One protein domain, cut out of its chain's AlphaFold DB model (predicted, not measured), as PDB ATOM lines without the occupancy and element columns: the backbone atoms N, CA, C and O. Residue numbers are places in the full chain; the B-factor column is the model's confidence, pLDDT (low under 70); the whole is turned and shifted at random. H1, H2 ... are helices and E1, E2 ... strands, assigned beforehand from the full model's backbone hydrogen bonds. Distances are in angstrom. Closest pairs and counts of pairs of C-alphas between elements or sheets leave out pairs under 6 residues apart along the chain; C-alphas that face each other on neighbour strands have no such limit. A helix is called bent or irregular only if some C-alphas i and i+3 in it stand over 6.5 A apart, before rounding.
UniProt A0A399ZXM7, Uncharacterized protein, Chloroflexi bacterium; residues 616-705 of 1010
ATOM      1  N   GLU A 616     -22.512  26.444  30.798       70.12
ATOM      2  CA  GLU A 616     -21.926  26.362  29.456       70.12
ATOM      3  C   GLU A 616     -20.521  26.953  29.396       70.12
ATOM      4  O   GLU A 616     -19.644  26.339  28.798       70.12
ATOM      5  N   ASP A 617     -20.274  28.079  30.066       74.56
ATOM      6  CA  ASP A 617     -18.932  28.655  30.165       74.56
ATOM      7  C   ASP A 617     -18.006  27.730  30.963       74.56
ATOM      8  O   ASP A 617     -16.866  27.522  30.577       74.56
ATOM      9  N   GLN A 618     -18.505  27.085  32.025       77.69
ATOM     10  CA  GLN A 618     -17.762  26.063  32.771       77.69
ATOM     11  C   GLN A 618     -17.409  24.850  31.915       77.69
ATOM     12  O   GLN A 618     -16.269  24.388  31.956       77.69
ATOM     13  N   LYS A 619     -18.361  24.347  31.118       83.00
ATOM     14  CA  LYS A 619     -18.099  23.268  30.157       83.00
ATOM     15  C   LYS A 619     -17.065  23.697  29.120       83.00
ATOM     16  O   LYS A 619     -16.130  22.942  28.889       83.00
ATOM     17  N   LYS A 620     -17.189  24.909  28.566       86.00
ATOM     18  CA  LYS A 620     -16.227  25.479  27.615       86.00
ATOM     19  C   LYS A 620     -14.848  25.668  28.239       86.00
ATOM     20  O   LYS A 620     -13.868  25.318  27.611       86.00
ATOM     21  N   HIS A 621     -14.740  26.138  29.479       90.62
ATOM     22  CA  HIS A 621     -13.454  26.278  30.166       90.62
ATOM     23  C   HIS A 621     -12.802  24.922  30.440       90.62
ATOM     24  O   HIS A 621     -11.611  24.773  30.199       90.62
ATOM     25  N   SER A 622     -13.563  23.924  30.898       88.06
ATOM     26  CA  SER A 622     -13.054  22.554  31.054       88.06
ATOM     27  C   SER A 622     -12.647  21.946  29.714       88.06
ATOM     28  O   SER A 622     -11.622  21.278  29.638       88.06
ATOM     29  N   GLN A 623     -13.412  22.216  28.654       92.62
ATOM     30  CA  GLN A 623     -13.069  21.827  27.294       92.62
ATOM     31  C   GLN A 623     -11.781  22.517  26.831       92.62
ATOM     32  O   GLN A 623     -10.882  21.827  26.385       92.62
ATOM     33  N   TYR A 624     -11.635  23.831  27.008       94.69
ATOM     34  CA  TYR A 624     -10.430  24.569  26.632       94.69
ATOM     35  C   TYR A 624      -9.211  24.121  27.427       94.69
ATOM     36  O   TYR A 624      -8.152  23.955  26.848       94.69
ATOM     37  N   VAL A 625      -9.337  23.875  28.733       94.12
ATOM     38  CA  VAL A 625      -8.227  23.334  29.532       94.12
ATOM     39  C   VAL A 625      -7.829  21.944  29.040       94.12
ATOM     40  O   VAL A 625      -6.637  21.675  28.917       94.12
ATOM     41  N   LYS A 626      -8.804  21.095  28.691       93.50
ATOM     42  CA  LYS A 626      -8.541  19.788  28.086       93.50
ATOM     43  C   LYS A 626      -7.882  19.919  26.709       93.50
ATOM     44  O   LYS A 626      -6.876  19.273  26.482       93.50
ATOM     45  N   GLU A 627      -8.389  20.779  25.829       94.69
ATOM     46  CA  GLU A 627      -7.821  21.031  24.498       94.69
ATOM     47  C   GLU A 627      -6.399  21.594  24.592       94.69
ATOM     48  O   GLU A 627      -5.512  21.121  23.896       94.69
ATOM     49  N   ILE A 628      -6.150  22.550  25.493       95.50
ATOM     50  CA  ILE A 628      -4.809  23.087  25.766       95.50
ATOM     51  C   ILE A 628      -3.890  21.970  26.263       95.50
ATOM     52  O   ILE A 628      -2.761  21.864  25.798       95.50
ATOM     53  N   LYS A 629      -4.356  21.126  27.190       94.38
ATOM     54  CA  LYS A 629      -3.585  19.989  27.701       94.38
ATOM     55  C   LYS A 629      -3.280  18.966  26.609       94.38
ATOM     56  O   LYS A 629      -2.141  18.526  26.504       94.38
ATOM     57  N   ASP A 630      -4.270  18.606  25.802       92.12
ATOM     58  CA  ASP A 630      -4.128  17.653  24.703       92.12
ATOM     59  C   ASP A 630      -3.182  18.209  23.624       92.12
ATOM     60  O   ASP A 630      -2.335  17.478  23.118       92.12
ATOM     61  N   GLU A 631      -3.243  19.513  23.335       91.31
ATOM     62  CA  GLU A 631      -2.329  20.191  22.411       91.31
ATOM     63  C   GLU A 631      -0.897  20.248  22.955       91.31
ATOM     64  O   GLU A 631       0.050  19.930  22.240       91.31
ATOM     65  N   LEU A 632      -0.728  20.578  24.240       90.12
ATOM     66  CA  LEU A 632       0.576  20.566  24.905       90.12
ATOM     67  C   LEU A 632       1.198  19.167  24.928       90.12
ATOM     68  O   LEU A 632       2.420  19.053  24.835       90.12
ATOM     69  N   LYS A 633       0.385  18.107  25.004       89.44
ATOM     70  CA  LYS A 633       0.836  16.709  24.948       89.44
ATOM     71  C   LYS A 633       1.270  16.247  23.560       89.44
ATOM     72  O   LYS A 633       1.944  15.224  23.466       89.44
ATOM     73  N   LYS A 634       0.923  16.962  22.486       85.62
ATOM     74  CA  LYS A 634       1.357  16.568  21.139       85.62
ATOM     75  C   LYS A 634       2.886  16.576  21.040       85.62
ATOM     76  O   LYS A 634       3.513  17.450  21.638       85.62
ATOM     77  N   PRO A 635       3.513  15.651  20.296       80.12
ATOM     78  CA  PRO A 635       4.968  15.613  20.143       80.12
ATOM     79  C   PRO A 635       5.540  16.954  19.666       80.12
ATOM     80  O   PRO A 635       4.924  17.643  18.857       80.12
ATOM     81  N   ALA A 636       6.730  17.321  20.149       76.31
ATOM     82  CA  ALA A 636       7.367  18.608  19.848       76.31
ATOM     83  C   ALA A 636       7.932  18.716  18.408       76.31
ATOM     84  O   ALA A 636       8.519  19.736  18.055       76.31
ATOM     85  N   GLY A 637       7.728  17.691  17.573       68.25
ATOM     86  CA  GLY A 637       8.318  17.558  16.238       68.25
ATOM     87  C   GLY A 637       9.587  16.701  16.245       68.25
ATOM     88  O   GLY A 637      10.176  16.461  17.294       68.25
ATOM     89  N   LYS A 638       9.995  16.210  15.066       59.38
ATOM     90  CA  LYS A 638      11.138  15.286  14.912       59.38
ATOM     91  C   LYS A 638      12.512  15.952  15.110       59.38
ATOM     92  O   LYS A 638      13.480  15.244  15.349       59.38
ATOM     93  N   ASP A 639      12.583  17.284  15.069       64.06
ATOM     94  CA  ASP A 639      13.840  18.057  15.119       64.06
ATOM     95  C   ASP A 639      14.209  18.555  16.534       64.06
ATOM     96  O   ASP A 639      15.021  19.469  16.710       64.06
ATOM     97  N   VAL A 640      13.591  17.977  17.567       73.50
ATOM     98  CA  VAL A 640      13.857  18.297  18.973       73.50
ATOM     99  C   VAL A 640      14.840  17.273  19.534       73.50
ATOM    100  O   VAL A 640      14.443  16.217  20.013       73.50
ATOM    101  N   ASP A 641      16.130  17.592  19.447       69.75
ATOM    102  CA  ASP A 641      17.267  16.723  19.804       69.75
ATOM    103  C   ASP A 641      17.832  16.955  21.217       69.75
ATOM    104  O   ASP A 641      18.692  16.210  21.671       69.75
ATOM    105  N   SER A 642      17.337  17.954  21.947       77.56
ATOM    106  CA  SER A 642      17.799  18.281  23.299       77.56
ATOM    107  C   SER A 642      16.661  18.776  24.181       77.56
ATOM    108  O   SER A 642      15.675  19.339  23.692       77.56
ATOM    109  N   PHE A 643      16.831  18.620  25.497       80.31
ATOM    110  CA  PHE A 643      15.879  19.135  26.479       80.31
ATOM    111  C   PHE A 643      15.720  20.660  26.378       80.31
ATOM    112  O   PHE A 643      14.605  21.159  26.432       80.31
ATOM    113  N   ASP A 644      16.791  21.412  26.114       85.56
ATOM    114  CA  ASP A 644      16.727  22.872  25.951       85.56
ATOM    115  C   ASP A 644      15.867  23.274  24.742       85.56
ATOM    116  O   ASP A 644      15.076  24.222  24.816       85.56
ATOM    117  N   LYS A 645      15.963  22.537  23.624       84.00
ATOM    118  CA  LYS A 645      15.064  22.733  22.475       84.00
ATOM    119  C   LYS A 645      13.639  22.298  22.803       84.00
ATOM    120  O   LYS A 645      12.711  23.025  22.456       84.00
ATOM    121  N   PHE A 646      13.457  21.174  23.494       86.00
ATOM    122  CA  PHE A 646      12.145  20.694  23.933       86.00
ATOM    123  C   PHE A 646      11.445  21.727  24.818       86.00
ATOM    124  O   PHE A 646      10.324  22.142  24.521       86.00
ATOM    125  N   TYR A 647      12.153  22.236  25.824       91.19
ATOM    126  CA  TYR A 647      11.710  23.298  26.711       91.19
ATOM    127  C   TYR A 647      11.324  24.555  25.941       91.19
ATOM    128  O   TYR A 647      10.236  25.096  26.146       91.19
ATOM    129  N   ARG A 648      12.155  25.001  24.992       90.56
ATOM    130  CA  ARG A 648      11.830  26.156  24.141       90.56
ATOM    131  C   ARG A 648      10.576  25.929  23.297       90.56
ATOM    132  O   ARG A 648       9.726  26.812  23.253       90.56
ATOM    133  N   VAL A 649      10.426  24.765  22.666       89.75
ATOM    134  CA  VAL A 649       9.254  24.454  21.832       89.75
ATOM    135  C   VAL A 649       7.982  24.378  22.680       89.75
ATOM    136  O   VAL A 649       6.971  24.985  22.325       89.75
ATOM    137  N   LYS A 650       8.020  23.696  23.830       92.38
ATOM    138  CA  LYS A 650       6.859  23.561  24.721       92.38
ATOM    139  C   LYS A 650       6.466  24.873  25.388       92.38
ATOM    140  O   LYS A 650       5.280  25.191  25.419       92.38
ATOM    141  N   SER A 651       7.431  25.660  25.860       92.19
ATOM    142  CA  SER A 651       7.163  26.982  26.444       92.19
ATOM    143  C   SER A 651       6.603  27.967  25.408       92.19
ATOM    144  O   SER A 651       5.638  28.679  25.689       92.19
ATOM    145  N   GLN A 652       7.121  27.958  24.173       92.81
ATOM    146  CA  GLN A 652       6.544  28.738  23.072       92.81
ATOM    147  C   GLN A 652       5.131  28.264  22.712       92.81
ATOM    148  O   GLN A 652       4.241  29.098  22.535       92.81
ATOM    149  N   GLY A 653       4.899  26.948  22.660       92.56
ATOM    150  CA  GLY A 653       3.578  26.361  22.432       92.56
ATOM    151  C   GLY A 653       2.571  26.744  23.520       92.56
ATOM    152  O   GLY A 653       1.450  27.142  23.213       92.56
ATOM    153  N   ALA A 654       2.979  26.731  24.790       94.12
ATOM    154  CA  ALA A 654       2.164  27.191  25.910       94.12
ATOM    155  C   ALA A 654       1.751  28.664  25.761       94.12
ATOM    156  O   ALA A 654       0.577  28.997  25.933       94.12
ATOM    157  N   GLU A 655       2.671  29.551  25.380       94.25
ATOM    158  CA  GLU A 655       2.352  30.969  25.182       94.25
ATOM    159  C   GLU A 655       1.474  31.202  23.936       94.25
ATOM    160  O   GLU A 655       0.570  32.041  23.960       94.25
ATOM    161  N   GLN A 656       1.666  30.429  22.861       94.81
ATOM    162  CA  GLN A 656       0.779  30.450  21.692       94.81
ATOM    163  C   GLN A 656      -0.642  30.006  22.054       94.81
ATOM    164  O   GLN A 656      -1.607  30.695  21.719       94.81
ATOM    165  N   LEU A 657      -0.780  28.911  22.806       96.62
ATOM    166  CA  LEU A 657      -2.075  28.419  23.275       96.62
ATOM    167  C   LEU A 657      -2.745  29.422  24.206       96.62
ATOM    168  O   LEU A 657      -3.938  29.695  24.080       96.62
ATOM    169  N   ARG A 658      -1.979  30.066  25.086       95.94
ATOM    170  CA  ARG A 658      -2.507  31.151  25.908       95.94
ATOM    171  C   ARG A 658      -3.090  32.271  25.046       95.94
ATOM    172  O   ARG A 658      -4.229  32.668  25.278       95.94
ATOM    173  N   LYS A 659      -2.366  32.744  24.026       95.31
ATOM    174  CA  LYS A 659      -2.842  33.785  23.093       95.31
ATOM    175  C   LYS A 659      -4.045  33.339  22.260       95.31
ATOM    176  O   LYS A 659      -4.909  34.159  21.970       95.31
ATOM    177  N   GLN A 660      -4.127  32.059  21.910       95.50
ATOM    178  CA  GLN A 660      -5.227  31.495  21.129       95.50
ATOM    179  C   GLN A 660      -6.518  31.342  21.945       95.50
ATOM    180  O   GLN A 660      -7.612  31.591  21.436       95.50
ATOM    181  N   TYR A 661      -6.413  30.905  23.200       95.19
ATOM    182  CA  TYR A 661      -7.577  30.589  24.032       95.19
ATOM    183  C   TYR A 661      -8.027  31.760  24.907       95.19
ATOM    184  O   TYR A 661      -9.210  31.844  25.227       95.19
ATOM    185  N   GLN A 662      -7.146  32.707  25.242       94.62
ATOM    186  CA  GLN A 662      -7.502  33.887  26.036       94.62
ATOM    187  C   GLN A 662      -8.626  34.752  25.412       94.62
ATOM    188  O   GLN A 662      -9.497  35.174  26.172       94.62
ATOM    189  N   PRO A 663      -8.691  34.989  24.083       94.94
ATOM    190  CA  PRO A 663      -9.789  35.731  23.450       94.94
ATOM    191  C   PRO A 663     -11.121  34.969  23.403       94.94
ATOM    192  O   PRO A 663     -12.170  35.585  23.250       94.94
ATOM    193  N   LYS A 664     -11.097  33.633  23.542       93.00
ATOM    194  CA  LYS A 664     -12.309  32.791  23.592       93.00
ATOM    195  C   LYS A 664     -13.018  32.869  24.948       93.00
ATOM    196  O   LYS A 664     -14.131  32.367  25.098       93.00
ATOM    197  N   LEU A 665     -12.365  33.459  25.948       90.06
ATOM    198  CA  LEU A 665     -12.911  33.656  27.283       90.06
ATOM    199  C   LEU A 665     -13.652  34.993  27.361       90.06
ATOM    200  O   LEU A 665     -13.250  35.986  26.756       90.06
ATOM    201  N   LYS A 666     -14.727  35.037  28.154       85.88
ATOM    202  CA  LYS A 666     -15.468  36.282  28.401       85.88
ATOM    203  C   LYS A 666     -14.564  37.340  29.050       85.88
ATOM    204  O   LYS A 666     -13.640  37.023  29.803       85.88
ATOM    205  N   LYS A 667     -14.873  38.615  28.796       80.88
ATOM    206  CA  LYS A 667     -14.166  39.768  29.377       80.88
ATOM    207  C   LYS A 667     -14.099  39.634  30.908       80.88
ATOM    208  O   LYS A 667     -15.120  39.419  31.553       80.88
ATOM    209  N   GLY A 668     -12.896  39.742  31.476       79.62
ATOM    210  CA  GLY A 668     -12.643  39.572  32.917       79.62
ATOM    211  C   GLY A 668     -12.180  38.172  33.345       79.62
ATOM    212  O   GLY A 668     -11.778  38.002  34.495       79.62
ATOM    213  N   ILE A 669     -12.165  37.188  32.438       86.12
ATOM    214  CA  ILE A 669     -11.651  35.835  32.696       86.12
ATOM    215  C   ILE A 669     -10.223  35.703  32.145       86.12
ATOM    216  O   ILE A 669      -9.964  36.042  30.993       86.12
ATOM    217  N   LYS A 670      -9.282  35.200  32.952       91.50
ATOM    218  CA  LYS A 670      -7.860  35.043  32.597       91.50
ATOM    219  C   LYS A 670      -7.452  33.574  32.515       91.50
ATOM    220  O   LYS A 670      -7.723  32.820  33.449       91.50
ATOM    221  N   LEU A 671      -6.746  33.215  31.443       95.25
ATOM    222  CA  LEU A 671      -6.012  31.966  31.264       95.25
ATOM    223  C   LEU A 671      -4.540  32.181  31.640       95.25
ATOM    224  O   LEU A 671      -3.842  33.010  31.049       95.25
ATOM    225  N   ALA A 672      -4.073  31.416  32.619       94.56
ATOM    226  CA  ALA A 672      -2.672  31.308  32.991       94.56
ATOM    227  C   ALA A 672      -2.163  29.908  32.635       94.56
ATOM    228  O   ALA A 672      -2.795  28.917  33.000       94.56
ATOM    229  N   ILE A 673      -1.029  29.847  31.941       96.44
ATOM    230  CA  ILE A 673      -0.257  28.627  31.707       96.44
ATOM    231  C   ILE A 673       1.134  28.909  32.279       96.44
ATOM    232  O   ILE A 673       1.775  29.864  31.848       96.44
ATOM    233  N   SER A 674       1.546  28.169  33.308       93.62
ATOM    234  CA  SER A 674       2.784  28.415  34.064       93.62
ATOM    235  C   SER A 674       3.631  27.152  34.176       93.62
ATOM    236  O   SER A 674       3.061  26.073  34.317       93.62
ATOM    237  N   TYR A 675       4.951  27.318  34.169       93.56
ATOM    238  CA  TYR A 675       5.985  26.277  34.227       93.56
ATOM    239  C   TYR A 675       7.250  26.864  34.884       93.56
ATOM    240  O   TYR A 675       7.373  28.094  34.958       93.56
ATOM    241  N   GLY A 676       8.155  26.029  35.403       90.12
ATOM    242  CA  GLY A 676       9.406  26.468  36.025       90.12
ATOM    243  C   GLY A 676      10.440  26.974  35.019       90.12
ATOM    244  O   GLY A 676      10.250  26.933  33.800       90.12
ATOM    245  N   SER A 677      11.542  27.524  35.534       92.75
ATOM    246  CA  SER A 677      12.666  27.974  34.700       92.75
ATOM    247  C   SER A 677      13.417  26.791  34.083       92.75
ATOM    248  O   SER A 677      13.432  25.708  34.657       92.75
ATOM    249  N   LEU A 678      14.097  27.011  32.953       87.44
ATOM    250  CA  LEU A 678      14.899  25.976  32.284       87.44
ATOM    251  C   LEU A 678      15.860  25.260  33.250       87.44
ATOM    252  O   LEU A 678      15.965  24.044  33.216       87.44
ATOM    253  N   GLU A 679      16.521  25.998  34.143       84.19
ATOM    254  CA  GLU A 679      17.464  25.432  35.121       84.19
ATOM    255  C   GLU A 679      16.787  24.602  36.224       84.19
ATOM    256  O   GLU A 679      17.423  23.750  36.840       84.19
ATOM    257  N   GLN A 680      15.503  24.846  36.501       83.12
ATOM    258  CA  GLN A 680      14.732  24.041  37.448       83.12
ATOM    259  C   GLN A 680      14.288  22.728  36.804       83.12
ATOM    260  O   GLN A 680      14.584  21.676  37.356       83.12
ATOM    261  N   GLU A 681      13.679  22.809  35.621       83.81
ATOM    262  CA  GLU A 681      13.113  21.670  34.872       83.81
ATOM    263  C   GLU A 681      14.210  20.782  34.231       83.81
ATOM    264  O   GLU A 681      14.003  19.639  33.838       83.81
ATOM    265  N   LYS A 682      15.453  21.280  34.132       77.56
ATOM    266  CA  LYS A 682      16.612  20.464  33.719       77.56
ATOM    267  C   LYS A 682      16.948  19.340  34.702       77.56
ATOM    268  O   LYS A 682      17.657  18.412  34.317       77.56
ATOM    269  N   LYS A 683      16.519  19.438  35.965       73.56
ATOM    270  CA  LYS A 683      16.909  18.494  37.029       73.56
ATOM    271  C   LYS A 683      16.214  17.143  36.896       73.56
ATOM    272  O   LYS A 683      16.828  16.116  37.159       73.56
ATOM    273  N   ASP A 684      14.954  17.170  36.504       72.25
ATOM    274  CA  ASP A 684      14.045  16.040  36.313       72.25
ATOM    275  C   ASP A 684      13.808  15.724  34.827       72.25
ATOM    276  O   ASP A 684      13.430  14.595  34.501       72.25
ATOM    277  N   ARG A 685      14.185  16.646  33.925       74.94
ATOM    278  CA  ARG A 685      14.113  16.510  32.456       74.94
ATOM    279  C   ARG A 685      12.680  16.334  31.939       74.94
ATOM    280  O   ARG A 685      12.478  15.817  30.838       74.94
ATOM    281  N   ASP A 686      11.709  16.837  32.679       87.31
ATOM    282  CA  ASP A 686      10.318  17.025  32.287       87.31
ATOM    283  C   ASP A 686       9.913  18.496  32.475       87.31
ATOM    284  O   ASP A 686      10.737  19.331  32.824       87.31
ATOM    285  N   ILE A 687       8.697  18.873  32.071       89.75
ATOM    286  CA  ILE A 687       8.190  20.241  32.254       89.75
ATOM    287  C   ILE A 687       6.842  20.183  32.941       89.75
ATOM    288  O   ILE A 687       5.840  19.796  32.325       89.75
ATOM    289  N   ASP A 688       6.785  20.653  34.178       92.25
ATOM    290  CA  ASP A 688       5.543  20.716  34.938       92.25
ATOM    291  C   ASP A 688       4.700  21.941  34.555       92.25
ATOM    292  O   ASP A 688       4.891  23.068  35.025       92.25
ATOM    293  N   VAL A 689       3.695  21.728  33.698       94.56
ATOM    294  CA  VAL A 689       2.803  22.789  33.219       94.56
ATOM    295  C   VAL A 689       1.495  22.813  34.002       94.56
ATOM    296  O   VAL A 689       0.736  21.845  34.046       94.56
ATOM    297  N   LYS A 690       1.156  23.983  34.546       95.62
ATOM    298  CA  LYS A 690      -0.120  24.252  35.220       95.62
ATOM    299  C   LYS A 690      -0.986  25.203  34.402       95.62
ATOM    300  O   LYS A 690      -0.562  26.309  34.075       95.62
ATOM    301  N   ILE A 691      -2.224  24.797  34.127       96.44
ATOM    302  CA  ILE A 691      -3.216  25.536  33.337       96.44
ATOM    303  C   ILE A 691      -4.342  25.987  34.272       96.44
ATOM    304  O   ILE A 691      -4.941  25.165  34.964       96.44
ATOM    305  N   LYS A 692      -4.665  27.283  34.299       94.81
ATOM    306  CA  LYS A 692      -5.700  27.851  35.177       94.81
ATOM    307  C   LYS A 692      -6.552  28.897  34.460       94.81
ATOM    308  O   LYS A 692      -6.020  29.891  33.975       94.81
ATOM    309  N   ILE A 693      -7.879  28.742  34.494       91.94
ATOM    310  CA  ILE A 693      -8.856  29.754  34.058       91.94
ATOM    311  C   ILE A 693      -9.555  30.349  35.287       91.94
ATOM    312  O   ILE A 693     -10.249  29.644  36.017       91.94
ATOM    313  N   SER A 694      -9.385  31.652  35.535       84.06
ATOM    314  CA  SER A 694      -9.949  32.371  36.700       84.06
ATOM    315  C   SER A 694     -10.837  33.542  36.259       84.06
ATOM    316  O   SER A 694     -10.477  34.185  35.276       84.06
ATOM    317  N   PRO A 695     -11.959  33.859  36.944       72.12
ATOM    318  CA  PRO A 695     -12.380  33.384  38.272       72.12
ATOM    319  C   PRO A 695     -13.182  32.068  38.288       72.12
ATOM    320  O   PRO A 695     -13.599  31.642  39.354       72.12
ATOM    321  N   ASN A 696     -13.371  31.387  37.150       66.94
ATOM    322  CA  ASN A 696     -14.109  30.110  37.078       66.94
ATOM    323  C   ASN A 696     -13.403  28.895  37.731       66.94
ATOM    324  O   ASN A 696     -13.951  27.797  37.762       66.94
ATOM    325  N   THR A 697     -12.163  29.077  38.187       69.00
ATOM    326  CA  THR A 697     -11.324  28.098  38.901       69.00
ATOM    327  C   THR A 697     -11.101  26.746  38.205       69.00
ATOM    328  O   THR A 697     -10.711  25.781  38.861       69.00
ATOM    329  N   THR A 698     -11.260  26.650  36.881       84.38
ATOM    330  CA  THR A 698     -10.860  25.445  36.133       84.38
ATOM    331  C   THR A 698      -9.337  25.350  36.147       84.38
ATOM    332  O   THR A 698      -8.665  26.244  35.633       84.38
ATOM    333  N   THR A 699      -8.801  24.297  36.760       87.69
ATOM    334  CA  THR A 699      -7.358  24.055  36.868       87.69
ATOM    335  C   THR A 699      -7.049  22.643  36.404       87.69
ATOM    336  O   THR A 699      -7.773  21.717  36.762       87.69
ATOM    337  N   ASP A 700      -5.975  22.485  35.646       91.62
ATOM    338  CA  ASP A 700      -5.389  21.188  35.321       91.62
ATOM    339  C   ASP A 700      -3.863  21.329  35.294       91.62
ATOM    340  O   ASP A 700      -3.324  22.439  35.222       91.62
ATOM    341  N   SER A 701      -3.170  20.207  35.381       90.50
ATOM    342  CA  SER A 701      -1.726  20.128  35.231       90.50
ATOM    343  C   SER A 701      -1.359  19.019  34.260       90.50
ATOM    344  O   SER A 701      -2.104  18.053  34.040       90.50
ATOM    345  N   VAL A 702      -0.207  19.191  33.633       91.06
ATOM    346  CA  VAL A 702       0.388  18.202  32.758       91.06
ATOM    347  C   VAL A 702       1.897  18.295  32.868       91.06
ATOM    348  O   VAL A 702       2.465  19.365  32.688       91.06
ATOM    349  N   THR A 703       2.511  17.158  33.146       89.19
ATOM    350  CA  THR A 703       3.949  16.975  33.023       89.19
ATOM    351  C   THR A 703       4.228  16.649  31.561       89.19
ATOM    352  O   THR A 703       3.618  15.742  30.983       89.19
ATOM    353  N   LEU A 704       5.036  17.487  30.918       85.94
ATOM    354  CA  LEU A 704       5.438  17.323  29.531       85.94
ATOM    355  C   LEU A 704       6.828  16.726  29.516       85.94
ATOM    356  O   LEU A 704       7.820  17.416  29.726       85.94
ATOM    357  N   GLU A 705       6.883  15.447  29.215       81.62
ATOM    358  CA  GLU A 705       8.136  14.768  28.957       81.62
ATOM    359  C   GLU A 705       8.506  14.962  27.480       81.62
ATOM    360  O   GLU A 705       7.608  15.094  26.628       81.62
TER     361      GLU A 705
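AT A GLANCE: This is residues 616 to 705 of the 1010 residues of an uncharacterized protein of Chloroflexi bacterium (UniProt A0A399ZXM7). An elongated slab of two layers: a sheet of three strands, E1, E2 and E3, with two long helices, H1 and H2, side by side over one face and running along the strands, while no named helix covers the other face. The short helix H3 lies near one end of the slab, in the link between E1 and E2. The printed part has 90 residues, with three named helices and three named strands in the order H1, H2, E1, H3, E2, E3; the sheet has the order E1, E2, E3 and is antiparallel throughout. The class is mixed, helices and strands, and the whole is compact, with a radius of gyration of the C-alphas of 13.5 A and spans of 41 by 24 by 17 A.

IN THESE COORDINATES: In the sheet, E1 is residues 670 to 674, 12.6 A from first to last C-alpha; E2 is residues 687 to 694, 22.3 A; and E3 is residues 698 to 704, 19.4 A, ending with C-alpha 704 at (5.438, 17.323, 29.531). The longest helix is H2, residues 643 to 664, 31.5 A, with C-alpha 643 at (15.879, 19.135, 26.479). H2 is irregular, but only just: C-alphas 660 and 663 are 6.6 A apart. H1 is residues 616 to 633, 25.1 A, beginning with C-alpha 616 at (-21.926, 26.362, 29.456). H3 is residues 678 to 681, 5.3 A.

HOW THE PARTS SIT: E1 and E3 are the edge strands and E2 is the inner strand. E1 and E2 are antiparallel at 168 degrees, with N 672 and O 692 within hydrogen-bond range at 2.8 A. E2 and E3 form an antiparallel hairpin at 167 degrees, with N 689 and O 702 at 2.8 A and N 700 and O 691 at 3.0 A, both within range. H1 and H2 are on the same face of the sheet. H2 lies over E1 and E2 at a height over the sheet of 8.5 A, along the strands, at 5 degrees to E1 on the local plane; its closest C-alphas to E1 are those of Gln 662 and Leu 671, 5.8 A apart. H1 lies over E2 and E3 at a height of 8.9 A, along the strands, at 5 degrees to E3 on the local plane; its closest C-alphas to E3 are those of Ser 622 and Thr 698, 6.2 A apart. H1 and H2 form a helical hairpin and touch, H1 with residues 624 to 632 alone; the closest C-alphas are those of Ile 628 and Leu 657, 6.5 A apart, and the helices run opposite ways at a shallow tilt of 20 degrees. H3 is only just not on the sheet, with 4 pairs of C-alphas within 10 A. H3 and H2 are close but not clearly touching, with the closest C-alphas, those of Tyr 647 and Leu 678, 7.0 A apart. In H1 every O i to N i+4 pair is within hydrogen-bond range, in H2 16 of 18 are, and H3 is too short for such a pair.

THE WHOLE: The C-alphas of Glu 616 and Asp 641, the two farthest apart, are 41.5 A from each other. The printed part has no cut. The link from H1 to H2 is short, and the other four are tight. The mean pLDDT of the printed part is 86.8; residues 637 to 639, 641 and 696 to 697 are under 70.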